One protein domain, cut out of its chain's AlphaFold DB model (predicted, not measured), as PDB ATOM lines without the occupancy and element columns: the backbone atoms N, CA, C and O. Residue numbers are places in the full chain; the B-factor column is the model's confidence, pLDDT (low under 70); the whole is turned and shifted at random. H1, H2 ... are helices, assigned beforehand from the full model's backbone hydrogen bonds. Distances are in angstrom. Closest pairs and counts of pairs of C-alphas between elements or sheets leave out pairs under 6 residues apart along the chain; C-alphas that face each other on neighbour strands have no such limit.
ATOM      1  N   THR A   4      81.573  -5.399  30.223       85.62
ATOM      2  CA  THR A   4      83.022  -5.595  30.304       85.62
ATOM      3  C   THR A   4      83.681  -5.441  28.942       85.62
ATOM      4  O   THR A   4      83.098  -5.793  27.921       85.62
ATOM      5  N   ASP A   5      84.921  -4.987  28.939       83.81
ATOM      6  CA  ASP A   5      85.768  -4.863  27.761       83.81
ATOM      7  C   ASP A   5      85.879  -6.193  26.975       83.81
ATOM      8  O   ASP A   5      86.306  -7.205  27.541       83.81
ATOM      9  N   PRO A   6      85.514  -6.219  25.677       87.88
ATOM     10  CA  PRO A   6      85.560  -7.424  24.856       87.88
ATOM     11  C   PRO A   6      86.978  -7.899  24.513       87.88
ATOM     12  O   PRO A   6      87.121  -9.005  23.998       87.88
ATOM     13  N   PHE A   7      88.021  -7.105  24.766       80.81
ATOM     14  CA  PHE A   7      89.415  -7.530  24.608       80.81
ATOM     15  C   PHE A   7      89.978  -8.209  25.861       80.81
ATOM     16  O   PHE A   7      90.866  -9.054  25.753       80.81
ATOM     17  N   ALA A   8      89.445  -7.871  27.037       77.81
ATOM     18  CA  ALA A   8      89.921  -8.372  28.325       77.81
ATOM     19  C   ALA A   8      88.984  -9.409  28.972       77.81
ATOM     20  O   ALA A   8      89.389 -10.108  29.900       77.81
ATOM     21  N   SER A   9      87.738  -9.523  28.503       84.56
ATOM     22  CA  SER A   9      86.714 -10.385  29.099       84.56
ATOM     23  C   SER A   9      85.948 -11.190  28.053       84.56
ATOM     24  O   SER A   9      85.356 -10.633  27.126       84.56
ATOM     25  N   SER A  10      85.864 -12.510  28.260       87.69
ATOM     26  CA  SER A  10      84.990 -13.395  27.479       87.69
ATOM     27  C   SER A  10      83.522 -12.986  27.589       87.69
ATOM     28  O   SER A  10      82.810 -13.025  26.592       87.69
ATOM     29  N   THR A  11      83.076 -12.517  28.762       90.38
ATOM     30  CA  THR A  11      81.724 -11.971  28.959       90.38
ATOM     31  C   THR A  11      81.491 -10.739  28.091       90.38
ATOM     32  O   THR A  11      80.419 -10.579  27.513       90.38
ATOM     33  N   GLY A  12      82.509  -9.882  27.971       90.75
ATOM     34  CA  GLY A  12      82.477  -8.686  27.134       90.75
ATOM     35  C   GLY A  12      82.384  -9.029  25.656       90.75
ATOM     36  O   GLY A  12      81.553  -8.476  24.940       90.75
ATOM     37  N   LEU A  13      83.198  -9.990  25.214       91.38
ATOM     38  CA  LEU A  13      83.194 -10.463  23.835       91.38
ATOM     39  C   LEU A  13      81.857 -11.116  23.474       91.38
ATOM     40  O   LEU A  13      81.294 -10.818  22.425       91.38
ATOM     41  N   ASN A  14      81.332 -11.960  24.360       92.75
ATOM     42  CA  ASN A  14      80.037 -12.607  24.190       92.75
ATOM     43  C   ASN A  14      78.896 -11.576  24.138       92.75
ATOM     44  O   ASN A  14      78.021 -11.649  23.276       92.75
ATOM     45  N   PHE A  15      78.940 -10.554  24.999       93.62
ATOM     46  CA  PHE A  15      77.978  -9.455  24.966       93.62
ATOM     47  C   PHE A  15      78.043  -8.669  23.658       93.62
ATOM     48  O   PHE A  15      77.002  -8.411  23.064       93.62
ATOM     49  N   LEU A  16      79.242  -8.330  23.179       93.44
ATOM     50  CA  LEU A  16      79.435  -7.599  21.927       93.44
ATOM     51  C   LEU A  16      78.765  -8.307  20.744       93.44
ATOM     52  O   LEU A  16      77.971  -7.697  20.030       93.44
ATOM     53  N   VAL A  17      79.044  -9.597  20.550       94.06
ATOM     54  CA  VAL A  17      78.450 -10.353  19.436       94.06
ATOM     55  C   VAL A  17      76.954 -10.586  19.624       94.06
ATOM     56  O   VAL A  17      76.208 -10.536  18.649       94.06
ATOM     57  N   THR A  18      76.495 -10.756  20.868       94.12
ATOM     58  CA  THR A  18      75.061 -10.842  21.177       94.12
ATOM     59  C   THR A  18      74.350  -9.544  20.818       94.12
ATOM     60  O   THR A  18      73.335  -9.580  20.132       94.12
ATOM     61  N   ALA A  19      74.899  -8.396  21.218       93.31
ATOM     62  CA  ALA A  19      74.317  -7.089  20.952       93.31
ATOM     63  C   ALA A  19      74.234  -6.807  19.446       93.31
ATOM     64  O   ALA A  19      73.175  -6.416  18.959       93.31
ATOM     65  N   LEU A  20      75.314  -7.065  18.699       93.81
ATOM     66  CA  LEU A  20      75.323  -6.931  17.239       93.81
ATOM     67  C   LEU A  20      74.248  -7.812  16.585       93.81
ATOM     68  O   LEU A  20      73.465  -7.319  15.774       93.81
ATOM     69  N   ASN A  21      74.145  -9.076  17.003       93.88
ATOM     70  CA  ASN A  21      73.122 -10.001  16.515       93.88
ATOM     71  C   ASN A  21      71.693  -9.559  16.873       93.88
ATOM     72  O   ASN A  21      70.775  -9.745  16.080       93.88
ATOM     73  N   SER A  22      71.479  -8.955  18.046       93.25
ATOM     74  CA  SER A  22      70.169  -8.417  18.434       93.25
ATOM     75  C   SER A  22      69.735  -7.230  17.566       93.25
ATOM     76  O   SER A  22      68.537  -7.032  17.362       93.25
ATOM     77  N   PHE A  23      70.679  -6.442  17.041       94.31
ATOM     78  CA  PHE A  23      70.373  -5.351  16.110       94.31
ATOM     79  C   PHE A  23      70.162  -5.848  14.671       94.31
ATOM     80  O   PHE A  23      69.228  -5.400  13.988       94.31
ATOM     81  N   ASP A  24      70.996  -6.785  14.214       92.94
ATOM     82  CA  ASP A  24      70.822  -7.483  12.942       92.94
ATOM     83  C   ASP A  24      71.375  -8.915  12.993       92.94
ATOM     84  O   ASP A  24      72.581  -9.150  12.928       92.94
ATOM     85  N   SER A  25      70.473  -9.893  13.075       90.31
ATOM     86  CA  SER A  25      70.833 -11.312  13.117       90.31
ATOM     87  C   SER A  25      71.224 -11.878  11.748       90.31
ATOM     88  O   SER A  25      71.717 -13.001  11.668       90.31
ATOM     89  N   GLY A  26      70.945 -11.153  10.657       88.31
ATOM     90  CA  GLY A  26      71.313 -11.561   9.301       88.31
ATOM     91  C   GLY A  26      72.726 -11.130   8.913       88.31
ATOM     92  O   GLY A  26      73.361 -11.799   8.100       88.31
ATOM     93  N   ASP A  27      73.214 -10.035   9.502       90.44
ATOM     94  CA  ASP A  27      74.543  -9.481   9.254       90.44
ATOM     95  C   ASP A  27      75.059  -8.707  10.480       90.44
ATOM     96  O   ASP A  27      74.817  -7.509  10.639       90.44
ATOM     97  N   LEU A  28      75.820  -9.396  11.338       90.75
ATOM     98  CA  LEU A  28      76.364  -8.846  12.588       90.75
ATOM     99  C   LEU A  28      77.315  -7.656  12.368       90.75
ATOM    100  O   LEU A  28      77.568  -6.900  13.302       90.75
ATOM    101  N   LEU A  29      77.879  -7.506  11.168       91.06
ATOM    102  CA  LEU A  29      78.799  -6.416  10.823       91.06
ATOM    103  C   LEU A  29      78.177  -5.440   9.814       91.06
ATOM    104  O   LEU A  29      78.843  -4.507   9.360       91.06
ATOM    105  N   GLY A  30      76.902  -5.641   9.480       91.38
ATOM    106  CA  GLY A  30      76.148  -4.804   8.568       91.38
ATOM    107  C   GLY A  30      75.851  -3.433   9.165       91.38
ATOM    108  O   GLY A  30      75.830  -3.239  10.382       91.38
ATOM    109  N   ALA A  31      75.560  -2.463   8.298       92.19
ATOM    110  CA  ALA A  31      75.333  -1.073   8.700       92.19
ATOM    111  C   ALA A  31      74.270  -0.925   9.806       92.19
ATOM    112  O   ALA A  31      74.429  -0.104  10.703       92.19
ATOM    113  N   LYS A  32      73.219  -1.755   9.777       94.19
ATOM    114  CA  LYS A  32      72.149  -1.746  10.780       94.19
ATOM    115  C   LYS A  32      72.631  -2.214  12.158       94.19
ATOM    116  O   LYS A  32      72.310  -1.559  13.151       94.19
ATOM    117  N   ALA A  33      73.391  -3.311  12.224       93.31
ATOM    118  CA  ALA A  33      73.974  -3.793  13.477       93.31
ATOM    119  C   ALA A  33      74.929  -2.754  14.070       93.31
ATOM    120  O   ALA A  33      74.834  -2.417  15.250       93.31
ATOM    121  N   VAL A  34      75.796  -2.203  13.218       91.31
ATOM    122  CA  VAL A  34      76.786  -1.187  13.580       91.31
ATOM    123  C   VAL A  34      76.117   0.077  14.122       91.31
ATOM    124  O   VAL A  34      76.447   0.510  15.221       91.31
ATOM    125  N   GLU A  35      75.145   0.643  13.407       90.94
ATOM    126  CA  GLU A  35      74.453   1.869  13.827       90.94
ATOM    127  C   GLU A  35      73.676   1.664  15.139       90.94
ATOM    128  O   GLU A  35      73.674   2.533  16.016       90.94
ATOM    129  N   GLY A  36      73.024   0.507  15.296       91.00
ATOM    130  CA  GLY A  36      72.344   0.146  16.539       91.00
ATOM    131  C   GLY A  36      73.315   0.061  17.715       91.00
ATOM    132  O   GLY A  36      73.062   0.627  18.783       91.00
ATOM    133  N   PHE A  37      74.462  -0.582  17.497       90.75
ATOM    134  CA  PHE A  37      75.487  -0.743  18.518       90.75
ATOM    135  C   PHE A  37      76.178   0.575  18.885       90.75
ATOM    136  O   PHE A  37      76.371   0.842  20.068       90.75
ATOM    137  N   GLU A  38      76.472   1.440  17.915       86.38
ATOM    138  CA  GLU A  38      76.994   2.795  18.151       86.38
ATOM    139  C   GLU A  38      76.050   3.623  19.029       86.38
ATOM    140  O   GLU A  38      76.468   4.223  20.022       86.38
ATOM    141  N   LYS A  39      74.750   3.617  18.704       87.62
ATOM    142  CA  LYS A  39      73.724   4.304  19.502       87.62
ATOM    143  C   LYS A  39      73.650   3.753  20.921       87.62
ATOM    144  O   LYS A  39      73.461   4.520  21.864       87.62
ATOM    145  N   PHE A  40      73.796   2.439  21.087       87.44
ATOM    146  CA  PHE A  40      73.876   1.824  22.407       87.44
ATOM    147  C   PHE A  40      75.128   2.283  23.164       87.44
ATOM    148  O   PHE A  40      75.006   2.766  24.289       87.44
ATOM    149  N   GLN A  41      76.308   2.199  22.545       79.94
ATOM    150  CA  GLN A  41      77.582   2.580  23.159       79.94
ATOM    151  C   GLN A  41      77.608   4.035  23.622       79.94
ATOM    152  O   GLN A  41      78.091   4.303  24.718       79.94
ATOM    153  N   ALA A  42      77.032   4.959  22.848       77.75
ATOM    154  CA  ALA A  42      76.950   6.374  23.216       77.75
ATOM    155  C   ALA A  42      76.207   6.627  24.545       77.75
ATOM    156  O   ALA A  42      76.366   7.685  25.147       77.75
ATOM    157  N   ASN A  43      75.403   5.664  25.006       77.81
ATOM    158  CA  ASN A  43      74.642   5.728  26.254       77.81
ATOM    159  C   ASN A  43      75.214   4.820  27.356       77.81
ATOM    160  O   ASN A  43      74.573   4.633  28.393       77.81
ATOM    161  N   VAL A  44      76.387   4.214  27.144       77.94
ATOM    162  CA  VAL A  44      77.026   3.347  28.137       77.94
ATOM    163  C   VAL A  44      77.891   4.210  29.054       77.94
ATOM    164  O   VAL A  44      78.907   4.739  28.606       77.94
ATOM    165  N   PRO A  45      77.525   4.350  30.340       65.75
ATOM    166  CA  PRO A  45      78.250   5.221  31.260       65.75
ATOM    167  C   PRO A  45      79.587   4.620  31.702       65.75
ATOM    168  O   PRO A  45      80.477   5.355  32.111       65.75
ATOM    169  N   PHE A  46      79.719   3.291  31.633       69.31
ATOM    170  CA  PHE A  46      80.814   2.568  32.257       69.31
ATOM    171  C   PHE A  46      81.163   1.276  31.509       69.31
ATOM    172  O   PHE A  46      80.288   0.460  31.197       69.31
ATOM    173  N   ILE A  47      82.460   1.081  31.260       72.44
ATOM    174  CA  ILE A  47      83.031  -0.136  30.675       72.44
ATOM    175  C   ILE A  47      84.136  -0.627  31.608       72.44
ATOM    176  O   ILE A  47      85.176   0.020  31.735       72.44
ATOM    177  N   ALA A  48      83.926  -1.781  32.241       71.62
ATOM    178  CA  ALA A  48      84.917  -2.369  33.141       71.62
ATOM    179  C   ALA A  48      85.925  -3.234  32.382       71.62
ATOM    180  O   ALA A  48      85.545  -3.991  31.490       71.62
ATOM    181  N   SER A  49      87.187  -3.242  32.805       68.06
ATOM    182  CA  SER A  49      88.177  -4.180  32.257       68.06
ATOM    183  C   SER A  49      87.950  -5.614  32.741       68.06
ATOM    184  O   SER A  49      88.352  -6.563  32.077       68.06
ATOM    185  N   THR A  50      87.311  -5.796  33.903       70.25
ATOM    186  CA  THR A  50      87.061  -7.124  34.483       70.25
ATOM    187  C   THR A  50      85.651  -7.261  35.043       70.25
ATOM    188  O   THR A  50      85.018  -6.291  35.460       70.25
ATOM    189  N   THR A  51      85.182  -8.502  35.138       75.31
ATOM    190  CA  THR A  51      83.901  -8.858  35.768       75.31
ATOM    191  C   THR A  51      83.850  -8.457  37.250       75.31
ATOM    192  O   THR A  51      82.787  -8.111  37.760       75.31
ATOM    193  N   ILE A  52      84.996  -8.441  37.944       75.56
ATOM    194  CA  ILE A  52      85.095  -7.999  39.346       75.56
ATOM    195  C   ILE A  52      84.852  -6.493  39.456       75.56
ATOM    196  O   ILE A  52      84.041  -6.072  40.273       75.56
ATOM    197  N   GLN A  53      85.490  -5.695  38.596       72.00
ATOM    198  CA  GLN A  53      85.248  -4.250  38.542       72.00
ATOM    199  C   GLN A  53      83.785  -3.941  38.225       72.00
ATOM    200  O   GLN A  53      83.194  -3.078  38.862       72.00
ATOM    201  N   MET A  54      83.177  -4.688  37.295       81.88
ATOM    202  CA  MET A  54      81.756  -4.527  36.991       81.88
ATOM    203  C   MET A  54      80.869  -4.820  38.207       81.88
ATOM    204  O   MET A  54      79.951  -4.060  38.504       81.88
ATOM    205  N   ARG A  55      81.168  -5.892  38.954       81.19
ATOM    206  CA  ARG A  55      80.466  -6.218  40.202       81.19
ATOM    207  C   ARG A  55      80.600  -5.092  41.226       81.19
ATOM    208  O   ARG A  55      79.614  -4.749  41.866       81.19
ATOM    209  N   ASP A  56      81.797  -4.548  41.412       77.50
ATOM    210  CA  ASP A  56      82.042  -3.524  42.430       77.50
ATOM    211  C   ASP A  56      81.397  -2.179  42.047       77.50
ATOM    212  O   ASP A  56      80.792  -1.538  42.906       77.50
ATOM    213  N   ALA A  57      81.391  -1.819  40.758       75.12
ATOM    214  CA  ALA A  57      80.626  -0.684  40.235       75.12
ATOM    215  C   ALA A  57      79.110  -0.871  40.413       75.12
ATOM    216  O   ALA A  57      78.404   0.053  40.798       75.12
ATOM    217  N   ALA A  58      78.582  -2.081  40.221       79.88
ATOM    218  CA  ALA A  58      77.167  -2.348  40.477       79.88
ATOM    219  C   ALA A  58      76.776  -2.152  41.955       79.88
ATOM    220  O   ALA A  58      75.679  -1.673  42.245       79.88
ATOM    221  N   LYS A  59      77.676  -2.454  42.904       78.19
ATOM    222  CA  LYS A  59      77.426  -2.249  44.345       78.19
ATOM    223  C   LYS A  59      77.335  -0.781  44.751       78.19
ATOM    224  O   LYS A  59      76.717  -0.494  45.773       78.19
ATOM    225  N   SER A  60      77.929   0.139  43.987       72.56
ATOM    226  CA  SER A  60      77.807   1.577  44.265       72.56
ATOM    227  C   SER A  60      76.389   2.106  44.004       72.56
ATOM    228  O   SER A  60      76.066   3.217  44.417       72.56
ATOM    229  N   GLY A  61      75.533   1.311  43.345       71.56
ATOM    230  CA  GLY A  61      74.172   1.692  42.968       71.56
ATOM    231  C   GLY A  61      74.094   2.490  41.665       71.56
ATOM    232  O   GLY A  61      73.023   2.978  41.324       71.56
ATOM    233  N   MET A  62      75.202   2.627  40.928       67.19
ATOM    234  CA  MET A  62      75.255   3.403  39.682       67.19
ATOM    235  C   MET A  62      74.745   2.651  38.442       67.19
ATOM    236  O   MET A  62      74.569   3.264  37.388       67.19
ATOM    237  N   LEU A  63      74.513   1.337  38.533       75.69
ATOM    238  CA  LEU A  63      74.130   0.495  37.397       75.69
ATOM    239  C   LEU A  63      72.823  -0.259  37.662       75.69
ATOM    240  O   LEU A  63      72.795  -1.206  38.441       75.69
ATOM    241  N   ASP A  64      71.776   0.086  36.912       81.31
ATOM    242  CA  ASP A  64      70.500  -0.652  36.928       81.31
ATOM    243  C   ASP A  64      70.564  -1.982  36.154       81.31
ATOM    244  O   ASP A  64      69.765  -2.889  36.366       81.31
ATOM    245  N   ALA A  65      71.516  -2.097  35.225       87.62
ATOM    246  CA  ALA A  65      71.755  -3.293  34.426       87.62
ATOM    247  C   ALA A  65      73.235  -3.392  34.061       87.62
ATOM    248  O   ALA A  65      73.863  -2.384  33.714       87.62
ATOM    249  N   PHE A  66      73.791  -4.598  34.087       89.38
ATOM    250  CA  PHE A  66      75.175  -4.834  33.704       89.38
ATOM    251  C   PHE A  66      75.437  -6.286  33.315       89.38
ATOM    252  O   PHE A  66      74.640  -7.178  33.597       89.38
ATOM    253  N   VAL A  67      76.570  -6.509  32.655       90.69
ATOM    254  CA  VAL A  67      76.993  -7.835  32.204       90.69
ATOM    255  C   VAL A  67      77.881  -8.502  33.257       90.69
ATOM    256  O   VAL A  67      78.837  -7.896  33.742       90.69
ATOM    257  N   LEU A  68      77.587  -9.757  33.602       89.62
ATOM    258  CA  LEU A  68      78.321 -10.525  34.608       89.62
ATOM    259  C   LEU A  68      78.339 -12.022  34.260       89.62
ATOM    260  O   LEU A  68      77.402 -12.528  33.651       89.62
ATOM    261  N   GLU A  69      79.371 -12.743  34.703       89.88
ATOM    262  CA  GLU A  69      79.380 -14.212  34.677       89.88
ATOM    263  C   GLU A  69      78.408 -14.798  35.711       89.88
ATOM    264  O   GLU A  69      78.336 -14.329  36.855       89.88
ATOM    265  N   TYR A  70      77.731 -15.888  35.346       90.81
ATOM    266  CA  TYR A  70      76.765 -16.563  36.219       90.81
ATOM    267  C   TYR A  70      77.397 -17.050  37.528       90.81
ATOM    268  O   TYR A  70      76.829 -16.858  38.606       90.81
ATOM    269  N   GLN A  71      78.616 -17.601  37.462       89.75
ATOM    270  CA  GLN A  71      79.348 -18.043  38.650       89.75
ATOM    271  C   GLN A  71      79.598 -16.868  39.603       89.75
ATOM    272  O   GLN A  71      79.541 -17.030  40.820       89.75
ATOM    273  N   THR A  72      79.829 -15.660  39.083       88.56
ATOM    274  CA  THR A  72      80.019 -14.481  39.941       88.56
ATOM    275  C   THR A  72      78.711 -14.100  40.632       88.56
ATOM    276  O   THR A  72      78.716 -13.848  41.834       88.56
ATOM    277  N   TYR A  73      77.588 -14.124  39.909       90.88
ATOM    278  CA  TYR A  73      76.265 -13.824  40.464       90.88
ATOM    279  C   TYR A  73      75.860 -14.803  41.576       90.88
ATOM    280  O   TYR A  73      75.486 -14.381  42.670       90.88
ATOM    281  N   VAL A  74      75.968 -16.117  41.349       91.06
ATOM    282  CA  VAL A  74      75.482 -17.100  42.334       91.06
ATOM    283  C   VAL A  74      76.273 -17.099  43.642       91.06
ATOM    284  O   VAL A  74      75.708 -17.431  44.690       91.06
ATOM    285  N   ASN A  75      77.546 -16.699  43.587       90.06
ATOM    286  CA  ASN A  75      78.437 -16.595  44.741       90.06
ATOM    287  C   ASN A  75      78.383 -15.209  45.417       90.06
ATOM    288  O   ASN A  75      78.923 -15.050  46.512       90.06
ATOM    289  N   ALA A  76      77.732 -14.214  44.808       88.00
ATOM    290  CA  ALA A  76      77.578 -12.866  45.351       88.00
ATOM    291  C   ALA A  76      76.236 -12.737  46.093       88.00
ATOM    292  O   ALA A  76      75.200 -12.423  45.507       88.00
ATOM    293  N   ALA A  77      76.236 -13.017  47.401       85.12
ATOM    294  CA  ALA A  77      75.021 -12.972  48.226       85.12
ATOM    295  C   ALA A  77      74.339 -11.591  48.223       85.12
ATOM    296  O   ALA A  77      73.115 -11.503  48.275       85.12
ATOM    297  N   ASP A  78      75.134 -10.531  48.111       83.25
ATOM    298  CA  ASP A  78      74.708  -9.136  48.026       83.25
ATOM    299  C   ASP A  78      73.989  -8.781  46.716       83.25
ATOM    300  O   ASP A  78      73.193  -7.849  46.698       83.25
ATOM    301  N   MET A  79      74.186  -9.549  45.641       83.94
ATOM    302  CA  MET A  79      73.495  -9.325  44.362       83.94
ATOM    303  C   MET A  79      72.074  -9.903  44.344       83.94
ATOM    304  O   MET A  79      71.190  -9.359  43.684       83.94
ATOM    305  N   LYS A  80      71.818 -10.982  45.097       83.19
ATOM    306  CA  LYS A  80      70.548 -11.736  45.041       83.19
ATOM    307  C   LYS A  80      69.331 -10.967  45.567       83.19
ATOM    308  O   LYS A  80      68.204 -11.374  45.307       83.19
ATOM    309  N   GLY A  81      69.549  -9.897  46.333       81.81
ATOM    310  CA  GLY A  81      68.474  -9.076  46.899       81.81
ATOM    311  C   GLY A  81      67.961  -7.970  45.973       81.81
ATOM    312  O   GLY A  81      66.871  -7.459  46.214       81.81
ATOM    313  N   GLY A  82      68.726  -7.598  44.940       85.62
ATOM    314  CA  GLY A  82      68.419  -6.449  44.075       85.62
ATOM    315  C   GLY A  82      68.508  -6.725  42.575       85.62
ATOM    316  O   GLY A  82      67.988  -5.936  41.792       85.62
ATOM    317  N   PHE A  83      69.114  -7.842  42.166       90.56
ATOM    318  CA  PHE A  83      69.316  -8.183  40.762       90.56
ATOM    319  C   PHE A  83      68.763  -9.564  40.430       90.56
ATOM    320  O   PHE A  83      68.782 -10.483  41.247       90.56
ATOM    321  N   VAL A  84      68.310  -9.708  39.186       92.19
ATOM    322  CA  VAL A  84      67.928 -10.985  38.583       92.19
ATOM    323  C   VAL A  84      68.926 -11.290  37.477       92.19
ATOM    324  O   VAL A  84      69.216 -10.431  36.645       92.19
ATOM    325  N   PHE A  85      69.460 -12.509  37.466       92.38
ATOM    326  CA  PHE A  85      70.343 -12.951  36.394       92.38
ATOM    327  C   PHE A  85      69.528 -13.397  35.178       92.38
ATOM    328  O   PHE A  85      68.716 -14.317  35.282       92.38
ATOM    329  N   THR A  86      69.800 -12.788  34.026       93.25
ATOM    330  CA  THR A  86      69.203 -13.158  32.738       93.25
ATOM    331  C   THR A  86      70.306 -13.690  31.822       93.25
ATOM    332  O   THR A  86      71.207 -12.921  31.478       93.25
ATOM    333  N   PRO A  87      70.289 -14.981  31.436       93.56
ATOM    334  CA  PRO A  87      71.294 -15.526  30.530       93.56
ATOM    335  C   PRO A  87      71.163 -14.935  29.125       93.56
ATOM    336  O   PRO A  87      70.058 -14.679  28.649       93.56
ATOM    337  N   PHE A  88      72.297 -14.747  28.457       93.19
ATOM    338  CA  PHE A  88      72.373 -14.271  27.079       93.19
ATOM    339  C   PHE A  88      73.597 -14.878  26.377       93.19
ATOM    340  O   PHE A  88      74.535 -15.342  27.032       93.19
ATOM    341  N   GLY A  89      73.606 -14.803  25.047       92.81
ATOM    342  CA  GLY A  89      74.757 -15.154  24.224       92.81
ATOM    343  C   GLY A  89      75.154 -16.629  24.278       92.81
ATOM    344  O   GLY A  89      74.352 -17.509  24.576       92.81
ATOM    345  N   VAL A  90      76.418 -16.909  23.964       90.94
ATOM    346  CA  VAL A  90      76.973 -18.268  23.972       90.94
ATOM    347  C   VAL A  90      77.200 -18.740  25.409       90.94
ATOM    348  O   VAL A  90      77.710 -18.000  26.246       90.94
ATOM    349  N   ARG A  91      76.870 -20.000  25.708       90.31
ATOM    350  CA  ARG A  91      77.102 -20.580  27.035       90.31
ATOM    351  C   ARG A  91      78.603 -20.739  27.311       90.31
ATOM    352  O   ARG A  91      79.354 -21.259  26.484       90.31
ATOM    353  N   HIS A  92      79.051 -20.293  28.479       88.31
ATOM    354  CA  HIS A  92      80.448 -20.400  28.903       88.31
ATOM    355  C   HIS A  92      80.714 -21.737  29.609       88.31
ATOM    356  O   HIS A  92      80.808 -21.801  30.832       88.31
ATOM    357  N   ASP A  93      80.865 -22.800  28.819       86.06
ATOM    358  CA  ASP A  93      81.041 -24.174  29.329       86.06
ATOM    359  C   ASP A  93      82.486 -24.533  29.705       86.06
ATOM    360  O   ASP A  93      82.754 -25.643  30.158       86.06
ATOM    361  N   SER A  94      83.433 -23.616  29.484       85.31
ATOM    362  CA  SER A  94      84.869 -23.809  29.751       85.31
ATOM    363  C   SER A  94      85.423 -25.175  29.285       85.31
ATOM    364  O   SER A  94      86.044 -25.894  30.073       85.31
ATOM    365  N   ASN A 132      77.792 -24.815  35.374       86.31
ATOM    366  CA  ASN A 132      76.721 -25.624  34.768       86.31
ATOM    367  C   ASN A 132      75.345 -25.467  35.449       86.31
ATOM    368  O   ASN A 132      74.540 -26.385  35.499       86.31
ATOM    369  N   GLY A 133      75.056 -24.296  36.028       87.62
ATOM    370  CA  GLY A 133      73.759 -24.052  36.675       87.62
ATOM    371  C   GLY A 133      72.643 -23.603  35.725       87.62
ATOM    372  O   GLY A 133      71.555 -23.295  36.199       87.62
ATOM    373  N   LEU A 134      72.917 -23.518  34.419       90.44
ATOM    374  CA  LEU A 134      72.003 -23.026  33.379       90.44
ATOM    375  C   LEU A 134      71.987 -23.972  32.167       90.44
ATOM    376  O   LEU A 134      72.009 -23.529  31.021       90.44
ATOM    377  N   ASP A 135      71.979 -25.283  32.408       87.94
ATOM    378  CA  ASP A 135      72.102 -26.293  31.347       87.94
ATOM    379  C   ASP A 135      70.941 -26.277  30.341       87.94
ATOM    380  O   ASP A 135      71.141 -26.594  29.168       87.94
ATOM    381  N   ASP A 136      69.761 -25.832  30.778       91.00
ATOM    382  CA  ASP A 136      68.568 -25.702  29.937       91.00
ATOM    383  C   ASP A 136      68.599 -24.456  29.034       91.00
ATOM    384  O   ASP A 136      67.787 -24.334  28.113       91.00
ATOM    385  N   TYR A 137      69.521 -23.518  29.278       92.75
ATOM    386  CA  TYR A 137      69.648 -22.315  28.463       92.75
ATOM    387  C   TYR A 137      70.146 -22.657  27.056       92.75
ATOM    388  O   TYR A 137      71.158 -23.339  26.880       92.75
ATOM    389  N   GLN A 138      69.449 -22.127  26.053       91.25
ATOM    390  CA  GLN A 138      69.821 -22.234  24.648       91.25
ATOM    391  C   GLN A 138      70.153 -20.845  24.111       91.25
ATOM    392  O   GLN A 138      69.357 -19.915  24.222       91.25
ATOM    393  N   SER A 139      71.342 -20.728  23.526       90.69
ATOM    394  CA  SER A 139      71.812 -19.497  22.897       90.69
ATOM    395  C   SER A 139      70.977 -19.165  21.662       90.69
ATOM    396  O   SER A 139      70.770 -20.018  20.799       90.69
ATOM    397  N   GLU A 140      70.565 -17.903  21.537       86.94
ATOM    398  CA  GLU A 140      69.981 -17.371  20.297       86.94
ATOM    399  C   GLU A 140      71.049 -17.116  19.219       86.94
ATOM    400  O   GLU A 140      70.731 -17.029  18.033       86.94
ATOM    401  N   LEU A 141      72.325 -17.016  19.615       85.69
ATOM    402  CA  LEU A 141      73.440 -16.956  18.675       85.69
ATOM    403  C   LEU A 141      73.654 -18.326  18.035       85.69
ATOM    404  O   LEU A 141      73.890 -19.315  18.735       85.69
ATOM    405  N   GLY A 142      73.615 -18.354  16.704       79.38
ATOM    406  CA  GLY A 142      74.024 -19.507  15.906       79.38
ATOM    407  C   GLY A 142      75.546 -19.682  15.853       79.38
ATOM    408  O   GLY A 142      76.311 -18.940  16.472       79.38
ATOM    409  N   GLN A 143      76.003 -20.666  15.073       77.56
ATOM    410  CA  GLN A 143      77.428 -20.788  14.758       77.56
ATOM    411  C   GLN A 143      77.907 -19.542  14.008       77.56
ATOM    412  O   GLN A 143      77.337 -19.162  12.988       77.56
ATOM    413  N   MET A 144      78.973 -18.934  14.517       79.94
ATOM    414  CA  MET A 144      79.617 -17.771  13.916       79.94
ATOM    415  C   MET A 144      80.896 -18.187  13.192       79.94
ATOM    416  O   MET A 144      81.628 -19.064  13.656       79.94
ATOM    417  N   ASP A 145      81.181 -17.527  12.070       81.81
ATOM    418  CA  ASP A 145      82.485 -17.614  11.413       81.81
ATOM    419  C   ASP A 145      83.571 -17.072  12.362       81.81
ATOM    420  O   ASP A 145      83.369 -16.069  13.055       81.81
ATOM    421  N   SER A 146      84.735 -17.725  12.397       74.88
ATOM    422  CA  SER A 146      85.849 -17.340  13.267       74.88
ATOM    423  C   SER A 146      86.341 -15.911  13.017       74.88
ATOM    424  O   SER A 146      86.882 -15.287  13.930       74.88
ATOM    425  N   ASN A 147      86.117 -15.362  11.821       85.25
ATOM    426  CA  ASN A 147      86.498 -13.995  11.469       85.25
ATOM    427  C   ASN A 147      85.572 -12.919  12.062       85.25
ATOM    428  O   ASN A 147      85.949 -11.742  12.093       85.25
ATOM    429  N   ILE A 148      84.382 -13.290  12.554       88.44
ATOM    430  CA  ILE A 148      83.428 -12.336  13.139       88.44
ATOM    431  C   ILE A 148      83.975 -11.756  14.442       88.44
ATOM    432  O   ILE A 148      83.899 -10.548  14.634       88.44
ATOM    433  N   LEU A 149      84.578 -12.576  15.311       89.56
ATOM    434  CA  LEU A 149      85.079 -12.126  16.617       89.56
ATOM    435  C   LEU A 149      86.122 -10.994  16.516       89.56
ATOM    436  O   LEU A 149      85.879  -9.929  17.090       89.56
ATOM    437  N   PRO A 150      87.241 -11.146  15.773       86.44
ATOM    438  CA  PRO A 150      88.223 -10.070  15.649       86.44
ATOM    439  C   PRO A 150      87.652  -8.840  14.928       86.44
ATOM    440  O   PRO A 150      88.010  -7.710  15.259       86.44
ATOM    441  N   SER A 151      86.736  -9.034  13.972       88.81
ATOM    442  CA  SER A 151      86.088  -7.928  13.254       88.81
ATOM    443  C   SER A 151      85.144  -7.133  14.158       88.81
ATOM    444  O   SER A 151      85.173  -5.905  14.142       88.81
ATOM    445  N   ALA A 152      84.362  -7.815  14.997       90.88
ATOM    446  CA  ALA A 152      83.492  -7.192  15.983       90.88
ATOM    447  C   ALA A 152      84.310  -6.422  17.027       90.88
ATOM    448  O   ALA A 152      83.980  -5.284  17.346       90.88
ATOM    449  N   GLN A 153      85.408  -6.997  17.529       89.06
ATOM    450  CA  GLN A 153      86.316  -6.311  18.457       89.06
ATOM    451  C   GLN A 153      86.931  -5.047  17.838       89.06
ATOM    452  O   GLN A 153      87.002  -4.003  18.489       89.06
ATOM    453  N   LYS A 154      87.338  -5.112  16.565       85.19
ATOM    454  CA  LYS A 154      87.829  -3.941  15.830       85.19
ATOM    455  C   LYS A 154      86.747  -2.865  15.702       85.19
ATOM    456  O   LYS A 154      87.015  -1.711  16.020       85.19
ATOM    457  N   LEU A 155      85.534  -3.253  15.304       86.81
ATOM    458  CA  LEU A 155      84.380  -2.357  15.227       86.81
ATOM    459  C   LEU A 155      84.119  -1.685  16.579       86.81
ATOM    460  O   LEU A 155      84.004  -0.469  16.658       86.81
ATOM    461  N   TRP A 156      84.068  -2.473  17.653       86.38
ATOM    462  CA  TRP A 156      83.869  -1.970  19.004       86.38
ATOM    463  C   TRP A 156      84.873  -0.877  19.359       86.38
ATOM    464  O   TRP A 156      84.472   0.158  19.885       86.38
ATOM    465  N   LYS A 157      86.155  -1.091  19.036       78.75
ATOM    466  CA  LYS A 157      87.220  -0.118  19.285       78.75
ATOM    467  C   LYS A 157      87.023   1.158  18.467       78.75
ATOM    468  O   LYS A 157      87.082   2.244  19.029       78.75
ATOM    469  N   GLU A 158      86.760   1.036  17.167       77.19
ATOM    470  CA  GLU A 158      86.536   2.191  16.282       77.19
ATOM    471  C   GLU A 158      85.354   3.057  16.741       77.19
ATOM    472  O   GLU A 158      85.348   4.271  16.537       77.19
ATOM    473  N   LYS A 159      84.341   2.439  17.355       77.62
ATOM    474  CA  LYS A 159      83.100   3.116  17.742       77.62
ATOM    475  C   LYS A 159      83.055   3.580  19.193       77.62
ATOM    476  O   LYS A 159      82.367   4.564  19.465       77.62
ATOM    477  N   LYS A 160      83.836   2.963  20.089       71.88
ATOM    478  CA  LYS A 160      83.835   3.239  21.535       71.88
ATOM    479  C   LYS A 160      83.960   4.728  21.864       71.88
ATOM    480  O   LYS A 160      83.209   5.225  22.696       71.88
ATOM    481  N   ASP A 161      84.891   5.426  21.223       63.97
ATOM    482  CA  ASP A 161      85.173   6.838  21.511       63.97
ATOM    483  C   ASP A 161      84.606   7.793  20.451       63.97
ATOM    484  O   ASP A 161      84.953   8.973  20.418       63.97
TER     485      ASP A 161
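Overview. This is residues 4 to 94 and 132 to 161 of the 340 residues of the protein "VWFA domain-containing protein" of Paenibacillus sp. JCM 10914 (UniProt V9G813). Helices H1, H2 and H5 pack crosswise at one end of the longest axis; short helices H3 and H4 sit among loops at the other. The class is all helix: 121 printed residues with five named helices, H1 to H5 in order, and no named strand, under half of the residues in named elements. It is compact, radius of gyration of the C-alphas 14.5 A, spanning 41 by 33 by 21 A.

Arrangement. H1, residues 10 to 23, touches H5, residues 148 to 160, with residues 13 to 17 alone, about perpendicular at 84 degrees; closest C-alphas Val 17 and Ala 152, 6.9 A. H1 touches H2, residues 31 to 41, with residues 19 to 23 alone, at a steep tilt of 55 degrees, opposite ways; closest C-alphas Phe 23 and Ala 33, 4.7 A. H5 touches H2 with residues 155 to 160 alone; closest C-alphas Lys 159 and Glu 38, 6.1 A. H3, residues 51 to 59, and H4, residues 70 to 75, touch no helix. In the five helices every O i to N i+4 pair is within hydrogen-bond range.

Along the chain. H1 runs 20.2 A from C-alpha 10 at (84.990, -13.395, 27.479); H5 runs 17.7 A to C-alpha 160 at (83.835, 3.239, 21.535).

Size, cuts and confidence. Residues 95 to 131 are not printed; C-alphas 94 and 132 are 9.7 A apart. Residues 45, 46, 49, 62 and 161 have pLDDT under 70.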